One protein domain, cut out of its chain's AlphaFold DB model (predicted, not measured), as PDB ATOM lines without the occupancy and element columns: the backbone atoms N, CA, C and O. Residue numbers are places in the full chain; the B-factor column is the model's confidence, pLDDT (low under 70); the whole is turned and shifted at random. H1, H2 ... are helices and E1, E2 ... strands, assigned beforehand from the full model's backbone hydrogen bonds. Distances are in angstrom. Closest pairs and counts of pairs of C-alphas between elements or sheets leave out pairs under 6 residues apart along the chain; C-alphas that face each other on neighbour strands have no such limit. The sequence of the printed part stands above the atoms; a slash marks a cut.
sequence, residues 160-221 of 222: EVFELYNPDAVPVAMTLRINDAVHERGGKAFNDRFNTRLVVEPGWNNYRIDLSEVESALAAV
ATOM      1  N   GLU A 160     206.284 248.251 138.603       63.97
ATOM      2  CA  GLU A 160     207.479 248.788 139.262       63.97
ATOM      3  C   GLU A 160     208.631 247.804 139.063       63.97
ATOM      4  O   GLU A 160     208.687 246.751 139.701       63.97
ATOM      5  N   VAL A 161     209.518 248.127 138.118       66.44
ATOM      6  CA  VAL A 161     210.801 247.450 137.963       66.44
ATOM      7  C   VAL A 161     211.839 248.247 138.735       66.44
ATOM      8  O   VAL A 161     212.116 249.391 138.381       66.44
ATOM      9  N   PHE A 162     212.404 247.656 139.781       76.75
ATOM     10  CA  PHE A 162     213.523 248.241 140.515       76.75
ATOM     11  C   PHE A 162     214.690 247.255 140.561       76.75
ATOM     12  O   PHE A 162     214.506 246.040 140.689       76.75
ATOM     13  N   GLU A 163     215.896 247.802 140.421       86.19
ATOM     14  CA  GLU A 163     217.149 247.053 140.396       86.19
ATOM     15  C   GLU A 163     217.834 247.178 141.760       86.19
ATOM     16  O   GLU A 163     218.007 248.282 142.280       86.19
ATOM     17  N   LEU A 164     218.215 246.049 142.354       87.25
ATOM     18  CA  LEU A 164     218.944 245.994 143.620       87.25
ATOM     19  C   LEU A 164     220.276 245.281 143.406       87.25
ATOM     20  O   LEU A 164     220.312 244.170 142.880       87.25
ATOM     21  N   TYR A 165     221.365 245.907 143.845       90.94
ATOM     22  CA  TYR A 165     222.685 245.287 143.859       90.94
ATOM     23  C   TYR A 165     223.028 244.807 145.269       90.94
ATOM     24  O   TYR A 165     223.079 245.612 146.201       90.94
ATOM     25  N   ASN A 166     223.289 243.511 145.416       94.06
ATOM     26  CA  ASN A 166     223.840 242.934 146.636       94.06
ATOM     27  C   ASN A 166     225.368 242.784 146.491       94.06
ATOM     28  O   ASN A 166     225.812 241.962 145.684       94.06
ATOM     29  N   PRO A 167     226.182 243.557 147.235       93.06
ATOM     30  CA  PRO A 167     227.639 243.442 147.189       93.06
ATOM     31  C   PRO A 167     228.172 242.201 147.922       93.06
ATOM     32  O   PRO A 167     229.343 241.858 147.753       93.06
ATOM     33  N   ASP A 168     227.347 241.546 148.742       93.69
ATOM     34  CA  ASP A 168     227.756 240.419 149.570       93.69
ATOM     35  C   ASP A 168     227.686 239.091 148.808       93.69
ATOM     36  O   ASP A 168     226.944 238.921 147.843       93.69
ATOM     37  N   ALA A 169     228.445 238.103 149.284       92.19
ATOM     38  CA  ALA A 169     228.484 236.756 148.706       92.19
ATOM     39  C   ALA A 169     227.324 235.844 149.161       92.19
ATOM     40  O   ALA A 169     227.294 234.668 148.801       92.19
ATOM     41  N   VAL A 170     226.391 236.356 149.972       95.31
ATOM     42  CA  VAL A 170     225.272 235.593 150.547       95.31
ATOM     43  C   VAL A 170     223.945 236.299 150.234       95.31
ATOM     44  O   VAL A 170     223.909 237.533 150.256       95.31
ATOM     45  N   PRO A 171     222.850 235.562 149.959       93.62
ATOM     46  CA  PRO A 171     221.549 236.171 149.695       93.62
ATOM     47  C   PRO A 171     220.994 236.932 150.907       93.62
ATOM     48  O   PRO A 171     221.115 236.482 152.049       93.62
ATOM     49  N   VAL A 172     220.323 238.058 150.653       93.69
ATOM     50  CA  VAL A 172     219.716 238.913 151.685       93.69
ATOM     51  C   VAL A 172     218.192 238.899 151.568       93.69
ATOM     52  O   VAL A 172     217.630 239.169 150.509       93.69
ATOM     53  N   ALA A 173     217.498 238.623 152.675       92.00
ATOM     54  CA  ALA A 173     216.037 238.659 152.734       92.00
ATOM     55  C   ALA A 173     215.511 240.093 152.970       92.00
ATOM     56  O   ALA A 173     215.503 240.604 154.088       92.00
ATOM     57  N   MET A 174     215.069 240.719 151.883       85.88
ATOM     58  CA  MET A 174     214.286 241.951 151.744       85.88
ATOM     59  C   MET A 174     212.854 241.842 152.304       85.88
ATOM     60  O   MET A 174     212.175 240.859 152.018       85.88
ATOM     61  N   THR A 175     212.316 242.859 152.987       86.19
ATOM     62  CA  THR A 175     210.855 243.066 153.064       86.19
ATOM     63  C   THR A 175     210.521 244.381 152.384       86.19
ATOM     64  O   THR A 175     210.981 245.432 152.827       86.19
ATOM     65  N   LEU A 176     209.715 244.321 151.326       81.81
ATOM     66  CA  LEU A 176     209.154 245.506 150.699       81.81
ATOM     67  C   LEU A 176     207.764 245.759 151.275       81.81
ATOM     68  O   LEU A 176     206.905 244.873 151.254       81.81
ATOM     69  N   ARG A 177     207.562 246.983 151.762       80.69
ATOM     70  CA  ARG A 177     206.279 247.470 152.261       80.69
ATOM     71  C   ARG A 177     205.841 248.685 151.459       80.69
ATOM     72  O   ARG A 177     206.584 249.662 151.393       80.69
ATOM     73  N   ILE A 178     204.621 248.639 150.934       76.62
ATOM     74  CA  ILE A 178     203.961 249.770 150.280       76.62
ATOM     75  C   ILE A 178     202.689 250.096 151.070       76.62
ATOM     76  O   ILE A 178     201.846 249.223 151.294       76.62
ATOM     77  N   ASN A 179     202.576 251.353 151.500       72.06
ATOM     78  CA  ASN A 179     201.427 251.892 152.227       72.06
ATOM     79  C   ASN A 179     200.734 252.952 151.362       72.06
ATOM     80  O   ASN A 179     201.421 253.735 150.702       72.06
ATOM     81  N   ASP A 180     199.403 253.035 151.418       67.25
ATOM     82  CA  ASP A 180     198.671 254.185 150.884       67.25
ATOM     83  C   ASP A 180     198.416 255.254 151.966       67.25
ATOM     84  O   ASP A 180     198.643 255.059 153.164       67.25
ATOM     85  N   ALA A 181     197.939 256.423 151.542       63.84
ATOM     86  CA  ALA A 181     197.634 257.527 152.450       63.84
ATOM     87  C   ALA A 181     196.350 257.303 153.287       63.84
ATOM     88  O   ALA A 181     196.028 258.104 154.167       63.84
ATOM     89  N   VAL A 182     195.572 256.253 153.003       62.16
ATOM     90  CA  VAL A 182     194.390 255.856 153.785       62.16
ATOM     91  C   VAL A 182     194.824 255.008 154.987       62.16
ATOM     92  O   VAL A 182     194.348 255.266 156.091       62.16
ATOM     93  N   HIS A 183     195.800 254.114 154.815       60.97
ATOM     94  CA  HIS A 183     196.419 253.314 155.875       60.97
ATOM     95  C   HIS A 183     197.034 254.179 156.984       60.97
ATOM     96  O   HIS A 183     196.815 253.938 158.172       60.97
ATOM     97  N   GLU A 184     197.746 255.251 156.617       57.06
ATOM     98  CA  GLU A 184     198.322 256.191 157.594       57.06
ATOM     99  C   GLU A 184     197.244 256.909 158.439       57.06
ATOM    100  O   GLU A 184     197.531 257.370 159.543       57.06
ATOM    101  N   ARG A 185     195.986 256.967 157.964       57.22
ATOM    102  CA  ARG A 185     194.848 257.576 158.679       57.22
ATOM    103  C   ARG A 185     194.076 256.596 159.571       57.22
ATOM    104  O   ARG A 185     193.448 257.035 160.533       57.22
ATOM    105  N   GLY A 186     194.101 255.294 159.288       53.84
ATOM    106  CA  GLY A 186     193.252 254.304 159.958       53.84
ATOM    107  C   GLY A 186     194.006 253.388 160.914       53.84
ATOM    108  O   GLY A 186     194.485 252.355 160.482       53.84
ATOM    109  N   GLY A 187     194.083 253.714 162.212       54.75
ATOM    110  CA  GLY A 187     194.391 252.782 163.323       54.75
ATOM    111  C   GLY A 187     195.653 251.892 163.247       54.75
ATOM    112  O   GLY A 187     195.911 251.156 164.197       54.75
ATOM    113  N   LYS A 188     196.440 251.951 162.164       52.03
ATOM    114  CA  LYS A 188     197.527 251.029 161.806       52.03
ATOM    115  C   LYS A 188     197.090 249.558 161.811       52.03
ATOM    116  O   LYS A 188     197.780 248.712 162.390       52.03
ATOM    117  N   ALA A 189     195.942 249.240 161.207       52.56
ATOM    118  CA  ALA A 189     195.531 247.845 161.041       52.56
ATOM    119  C   ALA A 189     196.621 247.066 160.277       52.56
ATOM    120  O   ALA A 189     197.328 247.601 159.441       52.56
ATOM    121  N   PHE A 190     196.862 245.796 160.605       51.16
ATOM    122  CA  PHE A 190     198.016 245.077 160.044       51.16
ATOM    123  C   PHE A 190     197.818 244.638 158.573       51.16
ATOM    124  O   PHE A 190     198.806 244.236 157.949       51.16
ATOM    125  N   ASN A 191     196.586 244.721 158.048       52.97
ATOM    126  CA  ASN A 191     196.115 243.996 156.860       52.97
ATOM    127  C   ASN A 191     195.893 244.859 155.604       52.97
ATOM    128  O   ASN A 191     195.704 244.297 154.537       52.97
ATOM    129  N   ASP A 192     195.921 246.186 155.694       54.91
ATOM    130  CA  ASP A 192     195.659 247.148 154.605       54.91
ATOM    131  C   ASP A 192     196.959 247.691 153.990       54.91
ATOM    132  O   ASP A 192     197.128 248.885 153.756       54.91
ATOM    133  N   ARG A 193     197.917 246.795 153.753       65.12
ATOM    134  CA  ARG A 193     199.224 247.123 153.176       65.12
ATOM    135  C   ARG A 193     199.718 246.000 152.293       65.12
ATOM    136  O   ARG A 193     199.497 244.822 152.579       65.12
ATOM    137  N   PHE A 194     200.477 246.366 151.272       75.12
ATOM    138  CA  PHE A 194     201.207 245.392 150.482       75.12
ATOM    139  C   PHE A 194     202.540 245.088 151.173       75.12
ATOM    140  O   PHE A 194     203.385 245.971 151.330       75.12
ATOM    141  N   ASN A 195     202.711 243.839 151.605       81.31
ATOM    142  CA  ASN A 195     203.952 243.321 152.176       81.31
ATOM    143  C   ASN A 195     204.389 242.097 151.377       81.31
ATOM    144  O   ASN A 195     203.692 241.084 151.378       81.31
ATOM    145  N   THR A 196     205.571 242.157 150.771       81.50
ATOM    146  CA  THR A 196     206.182 240.991 150.126       81.50
ATOM    147  C   THR A 196     207.628 240.818 150.575       81.50
ATOM    148  O   THR A 196     208.306 241.783 150.946       81.50
ATOM    149  N   ARG A 197     208.100 239.570 150.585       84.44
ATOM    150  CA  ARG A 197     209.508 239.259 150.838       84.44
ATOM    151  C   ARG A 197     210.235 239.137 149.511       84.44
ATOM    152  O   ARG A 197     209.788 238.419 148.624       84.44
ATOM    153  N   LEU A 198     211.371 239.809 149.419       87.00
ATOM    154  CA  LEU A 198     212.270 239.748 148.275       87.00
ATOM    155  C   LEU A 198     213.549 239.057 148.731       87.00
ATOM    156  O   LEU A 198     214.050 239.358 149.808       87.00
ATOM    157  N   VAL A 199     214.085 238.130 147.948       90.62
ATOM    158  CA  VAL A 199     215.403 237.542 148.224       90.62
ATOM    159  C   VAL A 199     216.375 238.129 147.221       90.62
ATOM    160  O   VAL A 199     216.196 237.904 146.026       90.62
ATOM    161  N   VAL A 200     217.337 238.918 147.705       91.56
ATOM    162  CA  VAL A 200     218.358 239.599 146.901       91.56
ATOM    163  C   VAL A 200     219.601 238.732 146.837       91.56
ATOM    164  O   VAL A 200     220.374 238.655 147.792       91.56
ATOM    165  N   GLU A 201     219.769 238.058 145.705       95.06
ATOM    166  CA  GLU A 201     220.938 237.229 145.418       95.06
ATOM    167  C   GLU A 201     222.196 238.100 145.270       95.06
ATOM    168  O   GLU A 201     222.072 239.285 144.962       95.06
ATOM    169  N   PRO A 202     223.415 237.574 145.471       95.19
ATOM    170  CA  PRO A 202     224.651 238.298 145.164       95.19
ATOM    171  C   PRO A 202     224.653 238.893 143.746       95.19
ATOM    172  O   PRO A 202     224.363 238.203 142.769       95.19
ATOM    173  N   GLY A 203     225.023 240.169 143.616       93.81
ATOM    174  CA  GLY A 203     225.030 240.891 142.343       93.81
ATOM    175  C   GLY A 203     223.732 241.650 142.034       93.81
ATOM    176  O   GLY A 203     222.999 242.058 142.931       93.81
ATOM    177  N   TRP A 204     223.484 241.911 140.746       93.00
ATOM    178  CA  TRP A 204     222.320 242.675 140.276       93.00
ATOM    179  C   TRP A 204     221.062 241.805 140.202       93.00
ATOM    180  O   TRP A 204     221.051 240.778 139.526       93.00
ATOM    181  N   ASN A 205     219.991 242.260 140.851       90.06
ATOM    182  CA  ASN A 205     218.678 241.625 140.872       90.06
ATOM    183  C   ASN A 205     217.635 242.594 140.332       90.06
ATOM    184  O   ASN A 205     217.615 243.761 140.717       90.06
ATOM    185  N   ASN A 206     216.725 242.079 139.510       88.75
ATOM    186  CA  ASN A 206     215.645 242.859 138.923       88.75
ATOM    187  C   ASN A 206     214.316 242.335 139.456       88.75
ATOM    188  O   ASN A 206     213.935 241.200 139.162       88.75
ATOM    189  N   TYR A 207     213.603 243.161 140.216       84.75
ATOM    190  CA  TYR A 207     212.270 242.828 140.708       84.75
ATOM    191  C   TYR A 207     211.230 243.553 139.889       84.75
ATOM    192  O   TYR A 207     211.432 244.701 139.510       84.75
ATOM    193  N   ARG A 208     210.116 242.874 139.632       82.06
ATOM    194  CA  ARG A 208     208.949 243.439 138.971       82.06
ATOM    195  C   ARG A 208     207.744 243.239 139.874       82.06
ATOM    196  O   ARG A 208     207.429 242.096 140.188       82.06
ATOM    197  N   ILE A 209     207.077 244.324 140.246       77.94
ATOM    198  CA  ILE A 209     205.836 244.270 141.024       77.94
ATOM    199  C   ILE A 209     204.733 244.932 140.219       77.94
ATOM    200  O   ILE A 209     204.855 246.087 139.805       77.94
ATOM    201  N   ASP A 210     203.673 244.177 139.956       75.12
ATOM    202  CA  ASP A 210     202.506 244.704 139.267       75.12
ATOM    203  C   ASP A 210     201.687 245.552 140.244       75.12
ATOM    204  O   ASP A 210     201.350 245.117 141.348       75.12
ATOM    205  N   LEU A 211     201.360 246.782 139.850       71.81
ATOM    206  CA  LEU A 211     200.567 247.667 140.699       71.81
ATOM    207  C   LEU A 211     199.152 247.136 140.938       71.81
ATOM    208  O   LEU A 211     198.558 247.484 141.954       71.81
ATOM    209  N   SER A 212     198.629 246.273 140.068       69.25
ATOM    210  CA  SER A 212     197.336 245.617 140.293       69.25
ATOM    211  C   SER A 212     197.356 244.672 141.502       69.25
ATOM    212  O   SER A 212     196.353 244.559 142.212       69.25
ATOM    213  N   GLU A 213     198.498 244.043 141.803       69.50
ATOM    214  CA  GLU A 213     198.677 243.221 143.008       69.50
ATOM    215  C   GLU A 213     198.715 244.093 144.267       69.50
ATOM    216  O   GLU A 213     198.118 243.750 145.291       69.50
ATOM    217  N   VAL A 214     199.363 245.257 144.174       70.62
ATOM    218  CA  VAL A 214     199.412 246.257 145.250       70.62
ATOM    219  C   VAL A 214     198.018 246.835 145.508       70.62
ATOM    220  O   VAL A 214     197.577 246.885 146.654       70.62
ATOM    221  N   GLU A 215     197.291 247.214 144.455       68.50
ATOM    222  CA  GLU A 215     195.926 247.742 144.540       68.50
ATOM    223  C   GLU A 215     194.963 246.711 145.140       68.50
ATOM    224  O   GLU A 215     194.193 247.044 146.038       68.50
ATOM    225  N   SER A 216     195.059 245.445 144.726       66.56
ATOM    226  CA  SER A 216     194.241 244.358 145.278       66.56
ATOM    227  C   SER A 216     194.510 244.131 146.770       66.56
ATOM    228  O   SER A 216     193.570 243.952 147.545       66.56
ATOM    229  N   ALA A 217     195.777 244.177 147.195       64.56
ATOM    230  CA  ALA A 217     196.158 244.024 148.600       64.56
ATOM    231  C   ALA A 217     195.673 245.189 149.480       64.56
ATOM    232  O   ALA A 217     195.289 244.976 150.628       64.56
ATOM    233  N   LEU A 218     195.652 246.410 148.938       59.34
ATOM    234  CA  LEU A 218     195.150 247.604 149.626       59.34
ATOM    235  C   LEU A 218     193.610 247.687 149.618       59.34
ATOM    236  O   LEU A 218     193.012 248.214 150.555       59.34
ATOM    237  N   ALA A 219     192.950 247.155 148.584       55.47
ATOM    238  CA  ALA A 219     191.492 247.164 148.440       55.47
ATOM    239  C   ALA A 219     190.781 246.075 149.260       55.47
ATOM    240  O   ALA A 219     189.634 246.275 149.645       55.47
ATOM    241  N   ALA A 220     191.447 244.956 149.570       53.84
ATOM    242  CA  ALA A 220     190.869 243.825 150.307       53.84
ATOM    243  C   ALA A 220     190.459 244.134 151.766       53.84
ATOM    244  O   ALA A 220     189.905 243.265 152.441       53.84
ATOM    245  N   VAL A 221     190.736 245.344 152.263       48.66
ATOM    246  CA  VAL A 221     190.409 245.792 153.632       48.66
ATOM    247  C   VAL A 221     189.372 246.926 153.662       48.66
ATOM    248  O   VAL A 221     188.999 247.383 154.742       48.66
TER     249      VAL A 221
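This is residues 160 to 221 of the 222 residues of an uncharacterized protein of Marinobacter psychrophilus (UniProt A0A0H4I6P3). Two ribbons of two antiparallel strands each, E1 with E4 and E2 with E3, come together at one end and spread from there like a narrow V. The helix H1 follows E4 at the wide end and reaches across to the start of E3, while the long loop of residues 179 to 193 extends the same end further. The printed part has 62 residues with four named strands and one named helix, in the order E1, E2, E3, E4, H1; there are two sheets, E1 - E4 and E2 - E3, and the class is mixed, helices and strands. The whole is loose, with a radius of gyration of the C-alphas of 14.0 A, and elongated, spanning 41 by 21 by 15 A.

Begin with E4, residues 203 to 210, and its neighbour E1, residues 160 to 166. They are antiparallel at 158 degrees between directions; look for N 164 and O 205, 2.9 A apart and within hydrogen-bond range, and for C-alphas 165 and 204, which face each other at 4.4 A. In the other sheet E2, residues 172 to 178, and E3, residues 194 to 200, form a hairpin, antiparallel at 156 degrees, with N 174 and O 198 within hydrogen-bond range at 2.7 A. Between the two sheets, the closest C-alphas of E1 and E3 are those of Asn 166 and Val 200, 6.4 A apart, and 3 pairs of their C-alphas are within 8 A. E3 and E4 meet only through their link, and E2 and E4 are apart. At the other end find H1, residues 211 to 219: its closest C-alpha to E3 is that of Ala 217, 5.6 A from that of Phe 194. In H1 every O i to N i+4 pair is within hydrogen-bond range.

Find C-alpha 160 at (207.479, 248.788, 139.262), where E1 begins; it runs 18.9 A to C-alpha 166. E2 covers 19.2 A from C-alpha 172 to C-alpha 178, and E3 18.5 A from C-alpha 194 to C-alpha 200. E4, the longest strand with 8 residues, starts at C-alpha 203 at (225.030, 240.891, 142.343) and runs 23.1 A. H1 runs 11.9 A to C-alpha 219 at (191.492, 247.164, 148.440).

The two C-alphas farthest apart are those of Ala 169 and Gly 186, 40.9 A. The printed part has no cut. The link from E2 to E3 is long, with 15 residues; those from E1 to E2, E3 to E4 and E4 to H1 are tight. In the B-factor column the mean pLDDT of the printed part is 75.4, and it is under 70 at residues 160 to 161, 180 to 193, 212 to 213 and 215 to 221.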